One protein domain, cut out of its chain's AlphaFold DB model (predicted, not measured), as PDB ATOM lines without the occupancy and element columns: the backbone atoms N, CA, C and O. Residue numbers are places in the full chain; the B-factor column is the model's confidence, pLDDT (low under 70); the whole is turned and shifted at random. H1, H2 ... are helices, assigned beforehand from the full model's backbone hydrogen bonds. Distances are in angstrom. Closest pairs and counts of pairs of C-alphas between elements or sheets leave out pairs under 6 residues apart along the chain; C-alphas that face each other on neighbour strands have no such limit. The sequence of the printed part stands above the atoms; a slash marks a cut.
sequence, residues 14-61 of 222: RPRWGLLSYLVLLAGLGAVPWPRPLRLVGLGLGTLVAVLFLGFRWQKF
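What this domain is: This is residues 14 to 61 of the 222 residues of an uncharacterized protein of Hymenobacter sp (UniProt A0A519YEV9). The long helix H2 and the shorter H1 form a flat, open V, joined at its narrow end by residues 32 to 35. H1 folds back over part of the length of H2 without packing on it, and the gap between them widens away from the link. The printed part has 48 residues with two named helices, H1 then H2, and no named strand; its class is all helix. It is loose, with a radius of gyration of the C-alphas of 13.2 A and spans of 39 by 23 by 6 A.

Where its parts are: H2, residues 36 to 61, measures 37.0 A from first to last C-alpha and ends with C-alpha 61 at (-42.519, -14.480, 7.024). H1, residues 14 to 31, measures 25.8 A and begins with C-alpha 14 at (-26.094, -6.256, -2.671).

How they stand to each other: H2 and H1 are apart, with no C-alpha of the one within 8 A of the other. The link between them is tight, with 4 residues. Residues 43 to 61 of H2 and 14 to 28 of H1 stand free. In H1 and H2 every O i to N i+4 pair is within hydrogen-bond range.

The domain as a whole: The two C-alphas farthest apart, those of Pro 35 and Phe 61, are 38.7 A apart. The printed part has no cut, and no printed residue has a pLDDT under 70.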
ATOM      1  N   ARG A  14     -25.869  -4.987  -1.955       82.44
ATOM      2  CA  ARG A  14     -26.094  -6.256  -2.671       82.44
ATOM      3  C   ARG A  14     -27.563  -6.510  -3.060       82.44
ATOM      4  O   ARG A  14     -27.796  -6.779  -4.241       82.44
ATOM      5  N   PRO A  15     -28.571  -6.393  -2.167       82.69
ATOM      6  CA  PRO A  15     -29.977  -6.564  -2.539       82.69
ATOM      7  C   PRO A  15     -30.436  -5.613  -3.649       82.69
ATOM      8  O   PRO A  15     -31.211  -6.013  -4.517       82.69
ATOM      9  N   ARG A  16     -29.933  -4.370  -3.651       85.44
ATOM     10  CA  ARG A  16     -30.296  -3.355  -4.652       85.44
ATOM     11  C   ARG A  16     -29.768  -3.728  -6.037       85.44
ATOM     12  O   ARG A  16     -30.521  -3.671  -7.004       85.44
ATOM     13  N   TRP A  17     -28.519  -4.189  -6.131       88.00
ATOM     14  CA  TRP A  17     -27.973  -4.707  -7.393       88.00
ATOM     15  C   TRP A  17     -28.669  -5.968  -7.866       88.00
ATOM     16  O   TRP A  17     -28.895  -6.110  -9.066       88.00
ATOM     17  N   GLY A  18     -29.043  -6.857  -6.943       88.19
ATOM     18  CA  GLY A  18     -29.873  -8.012  -7.269       88.19
ATOM     19  C   GLY A  18     -31.148  -7.568  -7.983       88.19
ATOM     20  O   GLY A  18     -31.401  -7.991  -9.108       88.19
ATOM     21  N   LEU A  19     -31.892  -6.633  -7.382       88.69
ATOM     22  CA  LEU A  19     -33.106  -6.074  -7.978       88.69
ATOM     23  C   LEU A  19     -32.849  -5.423  -9.347       88.69
ATOM     24  O   LEU A  19     -33.552  -5.741 -10.303       88.69
ATOM     25  N   LEU A  20     -31.839  -4.555  -9.463       92.75
ATOM     26  CA  LEU A  20     -31.501  -3.891 -10.730       92.75
ATOM     27  C   LEU A  20     -31.156  -4.898 -11.830       92.75
ATOM     28  O   LEU A  20     -31.601  -4.741 -12.962       92.75
ATOM     29  N   SER A  21     -30.426  -5.961 -11.492       92.75
ATOM     30  CA  SER A  21     -30.068  -7.023 -12.438       92.75
ATOM     31  C   SER A  21     -31.312  -7.725 -12.981       92.75
ATOM     32  O   SER A  21     -31.420  -7.948 -14.186       92.75
ATOM     33  N   TYR A  22     -32.292  -8.013 -12.116       90.50
ATOM     34  CA  TYR A  22     -33.573  -8.572 -12.550       90.50
ATOM     35  C   TYR A  22     -34.372  -7.592 -13.413       90.50
ATOM     36  O   TYR A  22     -34.931  -8.007 -14.424       90.50
ATOM     37  N   LEU A  23     -34.407  -6.302 -13.067       93.12
ATOM     38  CA  LEU A  23     -35.113  -5.290 -13.860       93.12
ATOM     39  C   LEU A  23     -34.504  -5.123 -15.257       93.12
ATOM     40  O   LEU A  23     -35.240  -5.091 -16.240       93.12
ATOM     41  N   VAL A  24     -33.173  -5.075 -15.355       96.38
ATOM     42  CA  VAL A  24     -32.457  -5.009 -16.638       96.38
ATOM     43  C   VAL A  24     -32.723  -6.261 -17.468       96.38
ATOM     44  O   VAL A  24     -33.011  -6.151 -18.658       96.38
ATOM     45  N   LEU A  25     -32.689  -7.444 -16.850       94.31
ATOM     46  CA  LEU A  25     -33.000  -8.697 -17.533       94.31
ATOM     47  C   LEU A  25     -34.444  -8.713 -18.052       94.31
ATOM     48  O   LEU A  25     -34.669  -9.056 -19.208       94.31
ATOM     49  N   LEU A  26     -35.419  -8.315 -17.230       92.19
ATOM     50  CA  LEU A  26     -36.827  -8.249 -17.626       92.19
ATOM     51  C   LEU A  26     -37.058  -7.237 -18.754       92.19
ATOM     52  O   LEU A  26     -37.763  -7.548 -19.713       92.19
ATOM     53  N   ALA A  27     -36.436  -6.058 -18.673       94.94
ATOM     54  CA  ALA A  27     -36.499  -5.048 -19.726       94.94
ATOM     55  C   ALA A  27     -35.873  -5.560 -21.032       94.94
ATOM     56  O   ALA A  27     -36.476  -5.432 -22.097       94.94
ATOM     57  N   GLY A  28     -34.708  -6.209 -20.948       96.12
ATOM     58  CA  GLY A  28     -34.036  -6.822 -22.094       96.12
ATOM     59  C   GLY A  28     -34.878  -7.924 -22.739       96.12
ATOM     60  O   GLY A  28     -35.084  -7.912 -23.949       96.12
ATOM     61  N   LEU A  29     -35.439  -8.834 -21.937       93.75
ATOM     62  CA  LEU A  29     -36.339  -9.887 -22.421       93.75
ATOM     63  C   LEU A  29     -37.609  -9.315 -23.060       93.75
ATOM     64  O   LEU A  29     -38.097  -9.874 -24.042       93.75
ATOM     65  N   GLY A  30     -38.129  -8.207 -22.526       94.38
ATOM     66  CA  GLY A  30     -39.293  -7.502 -23.063       94.38
ATOM     67  C   GLY A  30     -39.032  -6.764 -24.379       94.38
ATOM     68  O   GLY A  30     -39.968  -6.583 -25.154       94.38
ATOM     69  N   ALA A  31     -37.786  -6.363 -24.648       97.00
ATOM     70  CA  ALA A  31     -37.398  -5.655 -25.871       97.00
ATOM     71  C   ALA A  31     -37.201  -6.582 -27.086       97.00
ATOM     72  O   ALA A  31     -37.227  -6.122 -28.226       97.00
ATOM     73  N   VAL A  32     -37.010  -7.887 -26.866       97.38
ATOM     74  CA  VAL A  32     -36.830  -8.866 -27.948       97.38
ATOM     75  C   VAL A  32     -38.182  -9.154 -28.635       97.38
ATOM     76  O   VAL A  32     -39.168  -9.445 -27.952       97.38
ATOM     77  N   PRO A  33     -38.269  -9.115 -29.982       97.19
ATOM     78  CA  PRO A  33     -39.514  -9.341 -30.720       97.19
ATOM     79  C   PRO A  33     -39.873 -10.836 -30.801       97.19
ATOM     80  O   PRO A  33     -39.743 -11.481 -31.841       97.19
ATOM     81  N   TRP A  34     -40.328 -11.412 -29.688       97.12
ATOM     82  CA  TRP A  34     -40.713 -12.824 -29.618       97.12
ATOM     83  C   TRP A  34     -41.971 -13.137 -30.445       97.12
ATOM     84  O   TRP A  34     -42.941 -12.371 -30.407       97.12
ATOM     85  N   PRO A  35     -42.048 -14.315 -31.093       97.69
ATOM     86  CA  PRO A  35     -43.308 -14.799 -31.637       97.69
ATOM     87  C   PRO A  35     -44.318 -15.021 -30.498       97.69
ATOM     88  O   PRO A  35     -43.975 -15.492 -29.410       97.69
ATOM     89  N   ARG A  36     -45.594 -14.700 -30.760       96.69
ATOM     90  CA  ARG A  36     -46.695 -14.737 -29.777       96.69
ATOM     91  C   ARG A  36     -46.737 -15.996 -28.887       96.69
ATOM     92  O   ARG A  36     -46.889 -15.810 -27.680       96.69
ATOM     93  N   PRO A  37     -46.597 -17.240 -29.396       97.75
ATOM     94  CA  PRO A  37     -46.638 -18.423 -28.534       97.75
ATOM     95  C   PRO A  37     -45.481 -18.470 -27.529       97.75
ATOM     96  O   PRO A  37     -45.725 -18.711 -26.351       97.75
ATOM     97  N   LEU A  38     -44.245 -18.162 -27.947       97.00
ATOM     98  CA  LEU A  38     -43.093 -18.138 -27.035       97.00
ATOM     99  C   LEU A  38     -43.252 -17.060 -25.963       97.00
ATOM    100  O   LEU A  38     -42.963 -17.309 -24.796       97.00
ATOM    101  N   ARG A  39     -43.780 -15.889 -26.339       95.88
ATOM    102  CA  ARG A  39     -44.084 -14.822 -25.378       95.88
ATOM    103  C   ARG A  39     -45.080 -15.286 -24.314       95.88
ATOM    104  O   ARG A  39     -44.862 -15.032 -23.135       95.88
ATOM    105  N   LEU A  40     -46.159 -15.961 -24.711       96.06
ATOM    106  CA  LEU A  40     -47.165 -16.469 -23.773       96.06
ATOM    107  C   LEU A  40     -46.601 -17.562 -22.859       96.06
ATOM    108  O   LEU A  40     -46.856 -17.524 -21.658       96.06
ATOM    109  N   VAL A  41     -45.793 -18.483 -23.395       96.88
ATOM    110  CA  VAL A  41     -45.104 -19.508 -22.591       96.88
ATOM    111  C   VAL A  41     -44.163 -18.856 -21.581       96.88
ATOM    112  O   VAL A  41     -44.214 -19.187 -20.400       96.88
ATOM    113  N   GLY A  42     -43.352 -17.884 -22.012       94.75
ATOM    114  CA  GLY A  42     -42.444 -17.148 -21.133       94.75
ATOM    115  C   GLY A  42     -43.176 -16.398 -20.020       94.75
ATOM    116  O   GLY A  42     -42.782 -16.486 -18.860       94.75
ATOM    117  N   LEU A  43     -44.280 -15.719 -20.346       94.88
ATOM    118  CA  LEU A  43     -45.132 -15.059 -19.351       94.88
ATOM    119  C   LEU A  43     -45.751 -16.060 -18.369       94.88
ATOM    120  O   LEU A  43     -45.766 -15.799 -17.166       94.88
ATOM    121  N   GLY A  44     -46.229 -17.204 -18.863       96.75
ATOM    122  CA  GLY A  44     -46.799 -18.263 -18.032       96.75
ATOM    123  C   GLY A  44     -45.774 -18.837 -17.056       96.75
ATOM    124  O   GLY A  44     -46.027 -18.883 -15.853       96.75
ATOM    125  N   LEU A  45     -44.585 -19.193 -17.552       96.50
ATOM    126  CA  LEU A  45     -43.486 -19.705 -16.730       96.50
ATOM    127  C   LEU A  45     -43.000 -18.664 -15.716       96.50
ATOM    128  O   LEU A  45     -42.845 -18.984 -14.541       96.50
ATOM    129  N   GLY A  46     -42.808 -17.413 -16.142       94.00
ATOM    130  CA  GLY A  46     -42.388 -16.331 -15.251       94.00
ATOM    131  C   GLY A  46     -43.401 -16.069 -14.136       94.00
ATOM    132  O   GLY A  46     -43.019 -15.949 -12.973       94.00
ATOM    133  N   THR A  47     -44.695 -16.060 -14.466       96.12
ATOM    134  CA  THR A  47     -45.777 -15.914 -13.478       96.12
ATOM    135  C   THR A  47     -45.789 -17.083 -12.495       96.12
ATOM    136  O   THR A  47     -45.856 -16.859 -11.289       96.12
ATOM    137  N   LEU A  48     -45.660 -18.323 -12.982       97.56
ATOM    138  CA  LEU A  48     -45.596 -19.511 -12.128       97.56
ATOM    139  C   LEU A  48     -44.421 -19.428 -11.143       97.56
ATOM    140  O   LEU A  48     -44.608 -19.613  -9.943       97.56
ATOM    141  N   VAL A  49     -43.227 -19.088 -11.632       96.25
ATOM    142  CA  VAL A  49     -42.029 -18.914 -10.797       96.25
ATOM    143  C   VAL A  49     -42.230 -17.803  -9.762       96.25
ATOM    144  O   VAL A  49     -41.884 -17.985  -8.595       96.25
ATOM    145  N   ALA A  50     -42.830 -16.674 -10.148       94.69
ATOM    146  CA  ALA A  50     -43.127 -15.579  -9.228       94.69
ATOM    147  C   ALA A  50     -44.099 -15.999  -8.111       94.69
ATOM    148  O   ALA A  50     -43.853 -15.694  -6.943       94.69
ATOM    149  N   VAL A  51     -45.162 -16.741  -8.441       97.62
ATOM    150  CA  VAL A  51     -46.125 -17.271  -7.459       97.62
ATOM    151  C   VAL A  51     -45.455 -18.255  -6.500       97.62
ATOM    152  O   VAL A  51     -45.666 -18.167  -5.292       97.62
ATOM    153  N   LEU A  52     -44.599 -19.148  -7.005       97.62
ATOM    154  CA  LEU A  52     -43.843 -20.085  -6.168       97.62
ATOM    155  C   LEU A  52     -42.917 -19.350  -5.188       97.62
ATOM    156  O   LEU A  52     -42.912 -19.654  -3.994       97.62
ATOM    157  N   PHE A  53     -42.180 -18.337  -5.657       96.00
ATOM    158  CA  PHE A  53     -41.338 -17.518  -4.781       96.00
ATOM    159  C   PHE A  53     -42.144 -16.703  -3.768       96.00
ATOM    160  O   PHE A  53     -41.691 -16.531  -2.633       96.00
ATOM    161  N   LEU A  54     -43.328 -16.217  -4.146       95.94
ATOM    162  CA  LEU A  54     -44.232 -15.537  -3.226       95.94
ATOM    163  C   LEU A  54     -44.707 -16.486  -2.123       95.94
ATOM    164  O   LEU A  54     -44.633 -16.121  -0.954       95.94
ATOM    165  N   GLY A  55     -45.117 -17.709  -2.474       97.81
ATOM    166  CA  GLY A  55     -45.514 -18.734  -1.507       97.81
ATOM    167  C   GLY A  55     -44.385 -19.089  -0.536       97.81
ATOM    168  O   GLY A  55     -44.588 -19.090   0.677       97.81
ATOM    169  N   PHE A  56     -43.167 -19.285  -1.051       96.62
ATOM    170  CA  PHE A  56     -41.982 -19.522  -0.221       96.62
ATOM    171  C   PHE A  56     -41.701 -18.358   0.740       96.62
ATOM    172  O   PHE A  56     -41.441 -18.566   1.926       96.62
ATOM    173  N   ARG A  57     -41.778 -17.110   0.256       93.00
ATOM    174  CA  ARG A  57     -41.606 -15.930   1.116       93.00
ATOM    175  C   ARG A  57     -42.705 -15.819   2.160       93.00
ATOM    176  O   ARG A  57     -42.391 -15.526   3.307       93.00
ATOM    177  N   TRP A  58     -43.956 -16.058   1.780       95.44
ATOM    178  CA  TRP A  58     -45.084 -16.020   2.703       95.44
ATOM    179  C   TRP A  58     -44.858 -16.972   3.876       95.44
ATOM    180  O   TRP A  58     -44.896 -16.539   5.020       95.44
ATOM    181  N   GLN A  59     -44.509 -18.231   3.593       95.12
ATOM    182  CA  GLN A  59     -44.196 -19.225   4.624       95.12
ATOM    183  C   GLN A  59     -43.034 -18.790   5.521       95.12
ATOM    184  O   GLN A  59     -43.096 -18.954   6.735       95.12
ATOM    185  N   LYS A  60     -41.988 -18.188   4.944       91.50
ATOM    186  CA  LYS A  60     -40.843 -17.693   5.716       91.50
ATOM    187  C   LYS A  60     -41.202 -16.530   6.648       91.50
ATOM    188  O   LYS A  60     -40.596 -16.408   7.707       91.50
ATOM    189  N   PHE A  61     -42.137 -15.666   6.250       91.50
ATOM    190  CA  PHE A  61     -42.519 -14.480   7.024       91.50
ATOM    191  C   PHE A  61     -43.734 -14.684   7.936       91.50
ATOM    192  O   PHE A  61     -43.987 -13.838   8.792       91.50
TER     193      PHE A  61